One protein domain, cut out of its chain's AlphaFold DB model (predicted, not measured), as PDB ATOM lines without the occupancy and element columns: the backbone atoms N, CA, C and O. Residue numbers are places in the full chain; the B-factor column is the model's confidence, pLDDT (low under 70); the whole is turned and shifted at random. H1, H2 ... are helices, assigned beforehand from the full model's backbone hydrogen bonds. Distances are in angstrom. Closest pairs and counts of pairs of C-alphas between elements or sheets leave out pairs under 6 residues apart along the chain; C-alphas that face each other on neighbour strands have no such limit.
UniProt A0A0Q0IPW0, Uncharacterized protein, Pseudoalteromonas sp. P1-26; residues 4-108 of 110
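This is residues 4 to 108 of the 110 residues of an uncharacterized protein of Pseudoalteromonas sp. P1-26 (UniProt A0A0Q0IPW0). Helix H4 forms the core, with H1, H2 and H3 packed round it in an up-and-down bundle of four helices, each running against the one before it. H6 packs on H4 as well, and short H7 packs on H6 at the far side from H2 and H3. The printed part has 105 residues with seven named helices, H1 to H7 in chain order, and no named strand; the class is all helix. It is compact, with a radius of gyration of the C-alphas of 12.6 A and spans of 34 by 30 by 23 A.

H2, residues 24 to 39, forms a hairpin with H3, residues 45 to 58, at a shallow tilt of 29 degrees; the closest C-alphas, of Ala 29 and Leu 48, are 7.0 A apart. H2 also forms a hairpin with H1, residues 4 to 18, at a steep tilt of 41 degrees, touching it with residues 34 to 38 alone; the closest C-alphas are those of Tyr 5 and Trp 37, 6.3 A. The hub is H4, residues 67 to 78, which touches H1, H2, H3 and H6, residues 91 to 98. Its closest C-alphas to H3 are Leu 76 and Leu 52, 6.1 A, and to H6 Ala 70 and Leu 95, 6.0 A. H7, residues 103 to 106, touches H6, closest at the C-alphas of Ala 106 and Glu 93, 5.3 A. H5, residues 84 to 88, only just touches H1, with 3 pairs of C-alphas within 8 A, the closest Arg 84 and Asn 4 at 6.5 A. Every O i to N i+4 pair is within hydrogen-bond range in H1, H2, H3, H5 and H6, and 7 of 8 in H4; H7 is too short for such a pair.

H2 is 21.6 A long, H1 21.0 A, H3 19.8 A, H4 17.2 A and H6 10.8 A. H1 begins at C-alpha 4 (131.789, 148.926, 148.889), and H7 ends at C-alpha 106 (145.166, 156.403, 140.468).

The two C-alphas farthest apart, of Asn 42 and Ser 102, are 34.7 A apart. The printed part has no cut and no long link, and no printed residue is under 70 in pLDDT.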
ATOM      1  N   ASN A   4     132.326 148.575 150.209       93.12
ATOM      2  CA  ASN A   4     131.789 148.926 148.889       93.12
ATOM      3  C   ASN A   4     131.439 150.413 148.782       93.12
ATOM      4  O   ASN A   4     131.657 151.029 147.742       93.12
ATOM      5  N   TYR A   5     130.942 151.013 149.869       93.31
ATOM      6  CA  TYR A   5     130.611 152.441 149.905       93.31
ATOM      7  C   TYR A   5     131.864 153.312 149.896       93.31
ATOM      8  O   TYR A   5     131.874 154.361 149.260       93.31
ATOM      9  N   LYS A   6     132.931 152.887 150.587       93.31
ATOM     10  CA  LYS A   6     134.211 153.608 150.554       93.31
ATOM     11  C   LYS A   6     134.797 153.594 149.148       93.31
ATOM     12  O   LYS A   6     135.233 154.634 148.661       93.31
ATOM     13  N   TYR A   7     134.770 152.435 148.496       95.00
ATOM     14  CA  TYR A   7     135.310 152.306 147.152       95.00
ATOM     15  C   TYR A   7     134.455 153.042 146.111       95.00
ATOM     16  O   TYR A   7     134.986 153.779 145.284       95.00
ATOM     17  N   ALA A   8     133.127 152.987 146.232       96.06
ATOM     18  CA  ALA A   8     132.234 153.806 145.415       96.06
ATOM     19  C   ALA A   8     132.481 155.313 145.614       96.06
ATOM     20  O   ALA A   8     132.532 156.061 144.640       96.06
ATOM     21  N   ALA A   9     132.699 155.777 146.850       94.94
ATOM     22  CA  ALA A   9     133.038 157.176 147.118       94.94
ATOM     23  C   ALA A   9     134.371 157.586 146.465       94.94
ATOM     24  O   ALA A   9     134.468 158.673 145.891       94.94
ATOM     25  N   HIS A  10     135.373 156.701 146.493       94.38
ATOM     26  CA  HIS A  10     136.635 156.900 145.784       94.38
ATOM     27  C   HIS A  10     136.413 157.066 144.272       94.38
ATOM     28  O   HIS A  10     136.837 158.078 143.704       94.38
ATOM     29  N   MET A  11     135.675 156.147 143.638       96.19
ATOM     30  CA  MET A  11     135.333 156.231 142.213       96.19
ATOM     31  C   MET A  11     134.560 157.513 141.872       96.19
ATOM     32  O   MET A  11     134.894 158.196 140.905       96.19
ATOM     33  N   ILE A  12     133.555 157.883 142.676       96.88
ATOM     34  CA  ILE A  12     132.766 159.113 142.485       96.88
ATOM     35  C   ILE A  12     133.681 160.339 142.490       96.88
ATOM     36  O   ILE A  12     133.582 161.170 141.588       96.88
ATOM     37  N   SER A  13     134.609 160.427 143.449       95.94
ATOM     38  CA  SER A  13     135.542 161.556 143.539       95.94
ATOM     39  C   SER A  13     136.392 161.718 142.274       95.94
ATOM     40  O   SER A  13     136.703 162.834 141.858       95.94
ATOM     41  N   TRP A  14     136.745 160.606 141.629       96.69
ATOM     42  CA  TRP A  14     137.480 160.604 140.372       96.69
ATOM     43  C   TRP A  14     136.617 161.023 139.192       96.69
ATOM     44  O   TRP A  14     137.061 161.839 138.387       96.69
ATOM     45  N   VAL A  15     135.379 160.532 139.102       96.12
ATOM     46  CA  VAL A  15     134.444 160.959 138.051       96.12
ATOM     47  C   VAL A  15     134.175 162.464 138.135       96.12
ATOM     48  O   VAL A  15     134.166 163.140 137.107       96.12
ATOM     49  N   GLU A  16     134.036 163.017 139.342       95.75
ATOM     50  CA  GLU A  16     133.872 164.462 139.549       95.75
ATOM     51  C   GLU A  16     135.104 165.261 139.100       95.75
ATOM     52  O   GLU A  16     134.953 166.305 138.465       95.75
ATOM     53  N   LYS A  17     136.319 164.760 139.362       95.12
ATOM     54  CA  LYS A  17     137.574 165.389 138.908       95.12
ATOM     55  C   LYS A  17     137.761 165.320 137.391       95.12
ATOM     56  O   LYS A  17     138.198 166.294 136.786       95.12
ATOM     57  N   LEU A  18     137.468 164.171 136.783       93.94
ATOM     58  CA  LEU A  18     137.644 163.930 135.345       93.94
ATOM     59  C   LEU A  18     136.549 164.576 134.490       93.94
ATOM     60  O   LEU A  18     136.737 164.764 133.282       93.94
ATOM     61  N   GLY A  19     135.401 164.866 135.099       94.56
ATOM     62  CA  GLY A  19     134.195 165.318 134.426       94.56
ATOM     63  C   GLY A  19     133.445 164.171 133.746       94.56
ATOM     64  O   GLY A  19     134.022 163.360 133.007       94.56
ATOM     65  N   VAL A  20     132.129 164.153 133.961       95.88
ATOM     66  CA  VAL A  20     131.193 163.235 133.303       95.88
ATOM     67  C   VAL A  20     131.179 163.529 131.796       95.88
ATOM     68  O   VAL A  20     131.108 164.701 131.423       95.88
ATOM     69  N   PRO A  21     131.248 162.515 130.915       94.88
ATOM     70  CA  PRO A  21     131.208 162.753 129.476       94.88
ATOM     71  C   PRO A  21     129.866 163.369 129.046       94.88
ATOM     72  O   PRO A  21     128.828 163.162 129.679       94.88
ATOM     73  N   GLU A  22     129.875 164.101 127.929       95.50
ATOM     74  CA  GLU A  22     128.708 164.781 127.336       95.50
ATOM     75  C   GLU A  22     127.732 163.806 126.643       95.50
ATOM     76  O   GLU A  22     127.188 164.066 125.574       95.50
ATOM     77  N   ILE A  23     127.501 162.655 127.273       96.31
ATOM     78  CA  ILE A  23     126.591 161.601 126.837       96.31
ATOM     79  C   ILE A  23     125.371 161.640 127.771       96.31
ATOM     80  O   ILE A  23     125.544 161.539 128.990       96.31
ATOM     81  N   PRO A  24     124.129 161.755 127.257       97.88
ATOM     82  CA  PRO A  24     122.933 161.841 128.100       97.88
ATOM     83  C   PRO A  24     122.796 160.683 129.095       97.88
ATOM     84  O   PRO A  24     122.487 160.908 130.267       97.88
ATOM     85  N   LEU A  25     123.097 159.459 128.645       98.19
ATOM     86  CA  LEU A  25     123.109 158.269 129.495       98.19
ATOM     87  C   LEU A  25     124.117 158.409 130.642       98.19
ATOM     88  O   LEU A  25     123.757 158.157 131.784       98.19
ATOM     89  N   ALA A  26     125.338 158.879 130.370       97.94
ATOM     90  CA  ALA A  26     126.372 159.059 131.388       97.94
ATOM     91  C   ALA A  26     125.948 160.041 132.485       97.94
ATOM     92  O   ALA A  26     126.096 159.754 133.670       97.94
ATOM     93  N   LYS A  27     125.386 161.189 132.090       98.19
ATOM     94  CA  LYS A  27     124.908 162.221 133.023       98.19
ATOM     95  C   LYS A  27     123.782 161.705 133.909       98.19
ATOM     96  O   LYS A  27     123.831 161.876 135.126       98.19
ATOM     97  N   SER A  28     122.797 161.048 133.299       98.19
ATOM     98  CA  SER A  28     121.678 160.444 134.022       98.19
ATOM     99  C   SER A  28     122.150 159.338 134.970       98.19
ATOM    100  O   SER A  28     121.809 159.351 136.153       98.19
ATOM    101  N   ALA A  29     122.977 158.412 134.477       98.38
ATOM    102  CA  ALA A  29     123.491 157.289 135.249       98.38
ATOM    103  C   ALA A  29     124.334 157.758 136.433       98.38
ATOM    104  O   ALA A  29     124.094 157.334 137.558       98.38
ATOM    105  N   PHE A  30     125.271 158.684 136.214       98.25
ATOM    106  CA  PHE A  30     126.117 159.190 137.290       98.25
ATOM    107  C   PHE A  30     125.304 159.883 138.391       98.25
ATOM    108  O   PHE A  30     125.557 159.655 139.572       98.25
ATOM    109  N   SER A  31     124.287 160.671 138.025       97.88
ATOM    110  CA  SER A  31     123.391 161.294 139.007       97.88
ATOM    111  C   SER A  31     122.641 160.253 139.844       97.88
ATOM    112  O   SER A  31     122.543 160.404 141.060       97.88
ATOM    113  N   GLN A  32     122.124 159.197 139.212       98.25
ATOM    114  CA  GLN A  32     121.414 158.117 139.903       98.25
ATOM    115  C   GLN A  32     122.348 157.315 140.817       98.25
ATOM    116  O   GLN A  32     122.015 157.071 141.973       98.25
ATOM    117  N   LEU A  33     123.542 156.966 140.332       98.06
ATOM    118  CA  LEU A  33     124.558 156.235 141.091       98.06
ATOM    119  C   LEU A  33     125.031 157.026 142.309       98.06
ATOM    120  O   LEU A  33     125.176 156.462 143.390       98.06
ATOM    121  N   LYS A  34     125.214 158.343 142.174       97.06
ATOM    122  CA  LYS A  34     125.530 159.209 143.312       97.06
ATOM    123  C   LYS A  34     124.402 159.200 144.349       97.06
ATOM    124  O   LYS A  34     124.682 159.038 145.533       97.06
ATOM    125  N   GLY A  35     123.144 159.288 143.912       96.69
ATOM    126  CA  GLY A  35     121.981 159.149 144.792       96.69
ATOM    127  C   GLY A  35     121.937 157.798 145.515       96.69
ATOM    128  O   GLY A  35     121.681 157.745 146.715       96.69
ATOM    129  N   TYR A  36     122.256 156.703 144.827       96.62
ATOM    130  CA  TYR A  36     122.312 155.370 145.432       96.62
ATOM    131  C   TYR A  36     123.439 155.241 146.474       96.62
ATOM    132  O   TYR A  36     123.195 154.843 147.614       96.62
ATOM    133  N   TRP A  37     124.671 155.621 146.120       96.00
ATOM    134  CA  TRP A  37     125.844 155.420 146.978       96.00
ATOM    135  C   TRP A  37     125.959 156.427 148.126       96.00
ATOM    136  O   TRP A  37     126.482 156.081 149.183       96.00
ATOM    137  N   VAL A  38     125.504 157.667 147.935       93.81
ATOM    138  CA  VAL A  38     125.675 158.753 148.918       93.81
ATOM    139  C   VAL A  38     124.385 159.033 149.680       93.81
ATOM    140  O   VAL A  38     124.416 159.232 150.892       93.81
ATOM    141  N   GLU A  39     123.254 159.057 148.978       92.81
ATOM    142  CA  GLU A  39     121.953 159.444 149.540       92.81
ATOM    143  C   GLU A  39     121.078 158.229 149.890       92.81
ATOM    144  O   GLU A  39     119.991 158.390 150.441       92.81
ATOM    145  N   HIS A  40     121.561 157.012 149.612       91.88
ATOM    146  CA  HIS A  40     120.862 155.746 149.848       91.88
ATOM    147  C   HIS A  40     119.489 155.667 149.155       91.88
ATOM    148  O   HIS A  40     118.547 155.056 149.666       91.88
ATOM    149  N   ILE A  41     119.371 156.290 147.980       94.62
ATOM    150  CA  ILE A  41     118.166 156.236 147.150       94.62
ATOM    151  C   ILE A  41     118.069 154.860 146.486       94.62
ATOM    152  O   ILE A  41     119.044 154.353 145.937       94.62
ATOM    153  N   ASN A  42     116.875 154.264 146.505       93.75
ATOM    154  CA  ASN A  42     116.642 152.994 145.828       93.75
ATOM    155  C   ASN A  42     116.808 153.147 144.309       93.75
ATOM    156  O   ASN A  42     116.193 154.020 143.694       93.75
ATOM    157  N   LEU A  43     117.606 152.269 143.712       95.62
ATOM    158  CA  LEU A  43     117.947 152.281 142.298       95.62
ATOM    159  C   LEU A  43     118.010 150.842 141.792       95.62
ATOM    160  O   LEU A  43     118.603 149.981 142.437       95.62
ATOM    161  N   ASN A  44     117.439 150.587 140.614       96.44
ATOM    162  CA  ASN A  44     117.647 149.317 139.929       96.44
ATOM    163  C   ASN A  44     119.029 149.321 139.255       96.44
ATOM    164  O   ASN A  44     119.170 149.734 138.103       96.44
ATOM    165  N   LEU A  45     120.051 148.894 140.003       95.31
ATOM    166  CA  LEU A  45     121.428 148.818 139.514       95.31
ATOM    167  C   LEU A  45     121.591 147.835 138.356       95.31
ATOM    168  O   LEU A  45     122.397 148.090 137.468       95.31
ATOM    169  N   GLU A  46     120.828 146.741 138.340       96.12
ATOM    170  CA  GLU A  46     120.905 145.738 137.278       96.12
ATOM    171  C   GLU A  46     120.497 146.338 135.932       96.12
ATOM    172  O   GLU A  46     121.285 146.293 134.990       96.12
ATOM    173  N   GLN A  47     119.343 147.013 135.876       97.38
ATOM    174  CA  GLN A  47     118.900 147.693 134.656       97.38
ATOM    175  C   GLN A  47     119.886 148.787 134.227       97.38
ATOM    176  O   GLN A  47     120.250 148.873 133.058       97.38
ATOM    177  N   LEU A  48     120.359 149.614 135.167       98.06
ATOM    178  CA  LEU A  48     121.291 150.690 134.827       98.06
ATOM    179  C   LEU A  48     122.626 150.142 134.294       98.06
ATOM    180  O   LEU A  48     123.209 150.708 133.370       98.06
ATOM    181  N   LYS A  49     123.101 149.028 134.861       97.69
ATOM    182  CA  LYS A  49     124.289 148.309 134.397       97.69
ATOM    183  C   LYS A  49     124.090 147.772 132.979       97.69
ATOM    184  O   LYS A  49     124.998 147.919 132.165       97.69
ATOM    185  N   GLU A  50     122.930 147.196 132.665       98.06
ATOM    186  CA  GLU A  50     122.600 146.725 131.311       98.06
ATOM    187  C   GLU A  50     122.561 147.868 130.288       98.06
ATOM    188  O   GLU A  50     123.125 147.734 129.199       98.06
ATOM    189  N   ASP A  51     121.970 149.010 130.647       98.19
ATOM    190  CA  ASP A  51     121.906 150.191 129.779       98.19
ATOM    191  C   ASP A  51     123.315 150.731 129.476       98.19
ATOM    192  O   ASP A  51     123.664 151.004 128.322       98.19
ATOM    193  N   LEU A  52     124.153 150.853 130.512       98.19
ATOM    194  CA  LEU A  52     125.550 151.278 130.390       98.19
ATOM    195  C   LEU A  52     126.371 150.285 129.561       98.19
ATOM    196  O   LEU A  52     127.139 150.703 128.693       98.19
ATOM    197  N   TRP A  53     126.204 148.984 129.803       97.44
ATOM    198  CA  TRP A  53     126.912 147.941 129.065       97.44
ATOM    199  C   TRP A  53     126.522 147.921 127.589       97.44
ATOM    200  O   TRP A  53     127.399 147.874 126.732       97.44
ATOM    201  N   SER A  54     125.230 148.050 127.283       98.06
ATOM    202  CA  SER A  54     124.729 148.109 125.906       98.06
ATOM    203  C   SER A  54     125.334 149.284 125.134       98.06
ATOM    204  O   SER A  54     125.692 149.148 123.960       98.06
ATOM    205  N   TRP A  55     125.500 150.435 125.796       97.94
ATOM    206  CA  TRP A  55     126.199 151.572 125.203       97.94
ATOM    207  C   TRP A  55     127.680 151.261 124.968       97.94
ATOM    208  O   TRP A  55     128.180 151.521 123.876       97.94
ATOM    209  N   VAL A  56     128.376 150.702 125.964       97.12
ATOM    210  CA  VAL A  56     129.804 150.352 125.863       97.12
ATOM    211  C   VAL A  56     130.044 149.367 124.717       97.12
ATOM    212  O   VAL A  56     130.908 149.618 123.884       97.12
ATOM    213  N   ASP A  57     129.247 148.304 124.617       97.06
ATOM    214  CA  ASP A  57     129.355 147.291 123.560       97.06
ATOM    215  C   ASP A  57     129.131 147.889 122.161       97.06
ATOM    216  O   ASP A  57     129.913 147.662 121.238       97.06
ATOM    217  N   SER A  58     128.140 148.776 122.028       97.31
ATOM    218  CA  SER A  58     127.836 149.466 120.764       97.31
ATOM    219  C   SER A  58     128.916 150.462 120.309       97.31
ATOM    220  O   SER A  58     128.869 150.924 119.170       97.31
ATOM    221  N   ASN A  59     129.869 150.820 121.178       96.50
ATOM    222  CA  ASN A  59     130.905 151.828 120.922       96.50
ATOM    223  C   ASN A  59     132.325 151.248 121.013       96.50
ATOM    224  O   ASN A  59     133.242 151.944 121.441       96.50
ATOM    225  N   ASP A  60     132.509 149.987 120.602       94.56
ATOM    226  CA  ASP A  60     133.805 149.296 120.658       94.56
ATOM    227  C   ASP A  60     134.362 149.275 122.091       94.56
ATOM    228  O   ASP A  60     135.425 149.810 122.403       94.56
ATOM    229  N   GLY A  61     133.594 148.674 123.001       88.19
ATOM    230  CA  GLY A  61     133.802 148.751 124.450       88.19
ATOM    231  C   GLY A  61     135.151 148.258 124.983       88.19
ATOM    232  O   GLY A  61     135.478 148.504 126.145       88.19
ATOM    233  N   TYR A  62     135.949 147.585 124.156       90.56
ATOM    234  CA  TYR A  62     137.312 147.166 124.488       90.56
ATOM    235  C   TYR A  62     138.357 148.238 124.173       90.56
ATOM    236  O   TYR A  62     139.460 148.208 124.723       90.56
ATOM    237  N   ASN A  63     138.017 149.206 123.326       93.62
ATOM    238  CA  ASN A  63     138.902 150.268 122.894       93.62
ATOM    239  C   ASN A  63     138.957 151.407 123.916       93.62
ATOM    240  O   ASN A  63     138.516 152.535 123.698       93.62
ATOM    241  N   ILE A  64     139.574 151.101 125.052       91.31
ATOM    242  CA  ILE A  64     139.812 152.044 126.149       91.31
ATOM    243  C   ILE A  64     140.811 153.159 125.805       91.31
ATOM    244  O   ILE A  64     141.056 154.022 126.641       91.31
ATOM    245  N   SER A  65     141.365 153.174 124.586       92.31
ATOM    246  CA  SER A  65     142.132 154.320 124.088       92.31
ATOM    247  C   SER A  65     141.236 155.514 123.729       92.31
ATOM    248  O   SER A  65     141.717 156.644 123.666       92.31
ATOM    249  N   VAL A  66     139.929 155.284 123.532       94.31
ATOM    250  CA  VAL A  66     138.924 156.337 123.351       94.31
ATOM    251  C   VAL A  66     138.486 156.859 124.729       94.31
ATOM    252  O   VAL A  66     137.905 156.094 125.509       94.31
ATOM    253  N   PRO A  67     138.709 158.149 125.055       93.69
ATOM    254  CA  PRO A  67     138.422 158.686 126.386       93.69
ATOM    255  C   PRO A  67     136.964 158.525 126.825       93.69
ATOM    256  O   PRO A  67     136.695 158.222 127.986       93.69
ATOM    257  N   GLU A  68     136.009 158.700 125.914       94.44
ATOM    258  CA  GLU A  68     134.581 158.538 126.187       94.44
ATOM    259  C   GLU A  68     134.236 157.099 126.581       94.44
ATOM    260  O   GLU A  68     133.484 156.893 127.534       94.44
ATOM    261  N   VAL A  69     134.825 156.105 125.907       96.06
ATOM    262  CA  VAL A  69     134.628 154.681 126.221       96.06
ATOM    263  C   VAL A  69     135.219 154.360 127.590       96.06
ATOM    264  O   VAL A  69     134.536 153.768 128.427       96.06
ATOM    265  N   ALA A  70     136.444 154.814 127.875       96.06
ATOM    266  CA  ALA A  70     137.068 154.631 129.185       96.06
ATOM    267  C   ALA A  70     136.238 155.271 130.314       96.06
ATOM    268  O   ALA A  70     135.971 154.628 131.331       96.06
ATOM    269  N   LYS A  71     135.739 156.500 130.116       96.12
ATOM    270  CA  LYS A  71     134.856 157.179 131.081       96.12
ATOM    271  C   LYS A  71     133.516 156.463 131.269       96.12
ATOM    272  O   LYS A  71     133.014 156.402 132.390       96.12
ATOM    273  N   MET A  72     132.941 155.892 130.214       97.94
ATOM    274  CA  MET A  72     131.717 155.092 130.321       97.94
ATOM    275  C   MET A  72     131.950 153.783 131.081       97.94
ATOM    276  O   MET A  72     131.135 153.426 131.929       97.94
ATOM    277  N   ARG A  73     133.091 153.113 130.872       97.50
ATOM    278  CA  ARG A  73     133.479 151.932 131.664       97.50
ATOM    279  C   ARG A  73     133.728 152.274 133.134       97.50
ATOM    280  O   ARG A  73     133.365 151.486 134.001       97.50
ATOM    281  N   ILE A  74     134.270 153.455 133.426       97.19
ATOM    282  CA  ILE A  74     134.387 153.974 134.796       97.19
ATOM    283  C   ILE A  74     133.003 154.124 135.450       97.19
ATOM    284  O   ILE A  74     132.798 153.647 136.563       97.19
ATOM    285  N   ILE A  75     132.031 154.742 134.770       98.06
ATOM    286  CA  ILE A  75     130.662 154.881 135.306       98.06
ATOM    287  C   ILE A  75     130.001 153.506 135.472       98.06
ATOM    288  O   ILE A  75     129.293 153.277 136.448       98.06
ATOM    289  N   LEU A  76     130.271 152.568 134.565       97.94
ATOM    290  CA  LEU A  76     129.812 151.188 134.687       97.94
ATOM    291  C   LEU A  76     130.381 150.484 135.930       97.94
ATOM    292  O   LEU A  76     129.640 149.739 136.562       97.94
ATOM    293  N   CYS A  77     131.635 150.741 136.328       97.56
ATOM    294  CA  CYS A  77     132.201 150.195 137.573       97.56
ATOM    295  C   CYS A  77     131.341 150.558 138.791       97.56
ATOM    296  O   CYS A  77     131.079 149.712 139.641       97.56
ATOM    297  N   LEU A  78     130.836 151.796 138.836       96.69
ATOM    298  CA  LEU A  78     129.958 152.270 139.907       96.69
ATOM    299  C   LEU A  78     128.600 151.558 139.945       96.69
ATOM    300  O   LEU A  78     127.951 151.580 140.988       96.69
ATOM    301  N   ALA A  79     128.158 150.941 138.847       97.06
ATOM    302  CA  ALA A  79     126.908 150.186 138.800       97.06
ATOM    303  C   ALA A  79     127.028 148.761 139.379       97.06
ATOM    304  O   ALA A  79     126.020 148.064 139.489       97.06
ATOM    305  N   TYR A  80     128.230 148.319 139.769       95.44
ATOM    306  CA  TYR A  80     128.426 147.061 140.491       95.44
ATOM    307  C   TYR A  80     128.260 147.279 141.999       95.44
ATOM    308  O   TYR A  80     129.059 147.967 142.630       95.44
ATOM    309  N   GLU A  81     127.229 146.669 142.587       92.19
ATOM    310  CA  GLU A  81     126.985 146.735 144.036       92.19
ATOM    311  C   GLU A  81     128.106 146.049 144.837       92.19
ATOM    312  O   GLU A  81     128.611 146.585 145.827       92.19
ATOM    313  N   GLU A  82     128.551 144.882 144.368       92.31
ATOM    314  CA  GLU A  82     129.705 144.150 144.894       92.31
ATOM    315  C   GLU A  82     130.986 144.559 144.151       92.31
ATOM    316  O   GLU A  82     131.573 143.802 143.387       92.31
ATOM    317  N   ASN A  83     131.428 145.798 144.365       93.12
ATOM    318  CA  ASN A  83     132.574 146.382 143.654       93.12
ATOM    319  C   ASN A  83     133.960 145.962 144.189       93.12
ATOM    320  O   ASN A  83     134.973 146.486 143.729       93.12
ATOM    321  N   ARG A  84     134.031 145.009 145.130       93.81
ATOM    322  CA  ARG A  84     135.303 144.539 145.709       93.81
ATOM    323  C   ARG A  84     136.203 143.861 144.697       93.81
ATOM    324  O   ARG A  84     137.396 144.119 144.700       93.81
ATOM    325  N   GLU A  85     135.628 143.040 143.824       92.31
ATOM    326  CA  GLU A  85     136.405 142.349 142.798       92.31
ATOM    327  C   GLU A  85     137.109 143.354 141.881       92.31
ATOM    328  O   GLU A  85     138.284 143.178 141.579       92.31
ATOM    329  N   LEU A  86     136.429 144.453 141.523       93.94
ATOM    330  CA  LEU A  86     137.010 145.532 140.718       93.94
ATOM    331  C   LEU A  86     138.220 146.171 141.409       93.94
ATOM    332  O   LEU A  86     139.208 146.451 140.734       93.94
ATOM    333  N   GLU A  87     138.144 146.367 142.731       93.94
ATOM    334  CA  GLU A  87     139.263 146.876 143.535       93.94
ATOM    335  C   GLU A  87     140.420 145.881 143.574       93.94
ATOM    336  O   GLU A  87     141.576 146.259 143.401       93.94
ATOM    337  N   ASP A  88     140.112 144.606 143.802       93.62
ATOM    338  CA  ASP A  88     141.115 143.564 143.990       93.62
ATOM    339  C   ASP A  88     141.923 143.319 142.705       93.62
ATOM    340  O   ASP A  88     143.117 143.024 142.776       93.62
ATOM    341  N   VAL A  89     141.295 143.478 141.533       95.31
ATOM    342  CA  VAL A  89     141.977 143.377 140.233       95.31
ATOM    343  C   VAL A  89     142.512 144.714 139.701       95.31
ATOM    344  O   VAL A  89     143.155 144.713 138.655       95.31
ATOM    345  N   GLY A  90     142.253 145.840 140.379       95.38
ATOM    346  CA  GLY A  90     142.706 147.180 139.969       95.38
ATOM    347  C   GLY A  90     142.051 147.714 138.689       95.38
ATOM    348  O   GLY A  90     142.601 148.579 138.008       95.38
ATOM    349  N   TYR A  91     140.885 147.186 138.313       95.94
ATOM    350  CA  TYR A  91     140.301 147.428 136.992       95.94
ATOM    351  C   TYR A  91     139.888 148.892 136.784       95.94
ATOM    352  O   TYR A  91     140.086 149.453 135.704       95.94
ATOM    353  N   PHE A  92     139.308 149.526 137.804       96.75
ATOM    354  CA  PHE A  92     138.920 150.934 137.728       96.75
ATOM    355  C   PHE A  92     140.155 151.843 137.650       96.75
ATOM    356  O   PHE A  92     140.194 152.765 136.835       96.75
ATOM    357  N   GLU A  93     141.181 151.562 138.449       96.94
ATOM    358  CA  GLU A  93     142.429 152.316 138.472       96.94
ATOM    359  C   GLU A  93     143.173 152.204 137.138       96.94
ATOM    360  O   GLU A  93     143.661 153.210 136.621       96.94
ATOM    361  N   ASP A  94     143.178 151.029 136.512       96.25
ATOM    362  CA  ASP A  94     143.758 150.837 135.183       96.25
ATOM    363  C   ASP A  94     143.036 151.677 134.113       96.25
ATOM    364  O   ASP A  94     143.674 152.208 133.198       96.25
ATOM    365  N   LEU A  95     141.717 151.885 134.227       96.88
ATOM    366  CA  LEU A  95     140.990 152.816 133.353       96.88
ATOM    367  C   LEU A  95     141.422 154.273 133.582       96.88
ATOM    368  O   LEU A  95     141.550 155.025 132.614       96.88
ATOM    369  N   LEU A  96     141.687 154.677 134.830       96.94
ATOM    370  CA  LEU A  96     142.231 156.007 135.130       96.94
ATOM    371  C   LEU A  96     143.620 156.192 134.513       96.94
ATOM    372  O   LEU A  96     143.896 157.236 133.919       96.94
ATOM    373  N   VAL A  97     144.480 155.177 134.613       96.31
ATOM    374  CA  VAL A  97     145.822 155.205 134.016       96.31
ATOM    375  C   VAL A  97     145.744 155.342 132.495       96.31
ATOM    376  O   VAL A  97     146.477 156.142 131.914       96.31
ATOM    377  N   ASN A  98     144.800 154.655 131.845       94.94
ATOM    378  CA  ASN A  98     144.554 154.813 130.407       94.94
ATOM    379  C   ASN A  98     144.102 156.231 130.022       94.94
ATOM    380  O   ASN A  98     144.407 156.699 128.927       94.94
ATOM    381  N   LEU A  99     143.433 156.950 130.929       95.31
ATOM    382  CA  LEU A  99     143.088 158.365 130.756       95.31
ATOM    383  C   LEU A  99     144.262 159.324 131.041       95.31
ATOM    384  O   LEU A  99     144.079 160.542 131.002       95.31
ATOM    385  N   GLY A 100     145.461 158.799 131.307       95.31
ATOM    386  CA  GLY A 100     146.681 159.573 131.535       95.31
ATOM    387  C   GLY A 100     146.938 159.948 132.996       95.31
ATOM    388  O   GLY A 100     147.833 160.750 133.263       95.31
ATOM    389  N   ILE A 101     146.181 159.390 133.946       96.31
ATOM    390  CA  ILE A 101     146.460 159.559 135.376       96.31
ATOM    391  C   ILE A 101     147.688 158.725 135.751       96.31
ATOM    392  O   ILE A 101     147.874 157.607 135.271       96.31
ATOM    393  N   SER A 102     148.559 159.267 136.603       96.19
ATOM    394  CA  SER A 102     149.720 158.511 137.068       96.19
ATOM    395  C   SER A 102     149.268 157.295 137.886       96.19
ATOM    396  O   SER A 102     148.266 157.351 138.596       96.19
ATOM    397  N   HIS A 103     150.019 156.194 137.827       93.81
ATOM    398  CA  HIS A 103     149.717 155.017 138.647       93.81
ATOM    399  C   HIS A 103     149.737 155.352 140.151       93.81
ATOM    400  O   HIS A 103     148.945 154.815 140.918       93.81
ATOM    401  N   GLU A 104     150.629 156.244 140.588       93.94
ATOM    402  CA  GLU A 104     150.674 156.686 141.985       93.94
ATOM    403  C   GLU A 104     149.371 157.380 142.387       93.94
ATOM    404  O   GLU A 104     148.802 157.048 143.424       93.94
ATOM    405  N   ASP A 105     148.871 158.295 141.553       93.69
ATOM    406  CA  ASP A 105     147.637 159.019 141.839       93.69
ATOM    407  C   ASP A 105     146.412 158.110 141.746       93.69
ATOM    408  O   ASP A 105     145.576 158.143 142.646       93.69
ATOM    409  N   ALA A 106     146.312 157.284 140.698       92.50
ATOM    410  CA  ALA A 106     145.166 156.403 140.468       92.50
ATOM    411  C   ALA A 106     144.921 155.464 141.660       92.50
ATOM    412  O   ALA A 106     143.790 155.337 142.116       92.50
ATOM    413  N   TYR A 107     145.990 154.894 142.223       90.69
ATOM    414  CA  TYR A 107     145.922 153.973 143.361       90.69
ATOM    415  C   TYR A 107     145.971 154.677 144.730       90.69
ATOM    416  O   TYR A 107     145.928 154.025 145.781       90.69
ATOM    417  N   LYS A 108     146.061 156.014 144.758       88.50
ATOM    418  CA  LYS A 108     146.083 156.780 146.002       88.50
ATOM    419  C   LYS A 108     144.698 156.798 146.633       88.50
ATOM    420  O   LYS A 108     143.776 157.464 146.162       88.50
TER     421      LYS A 108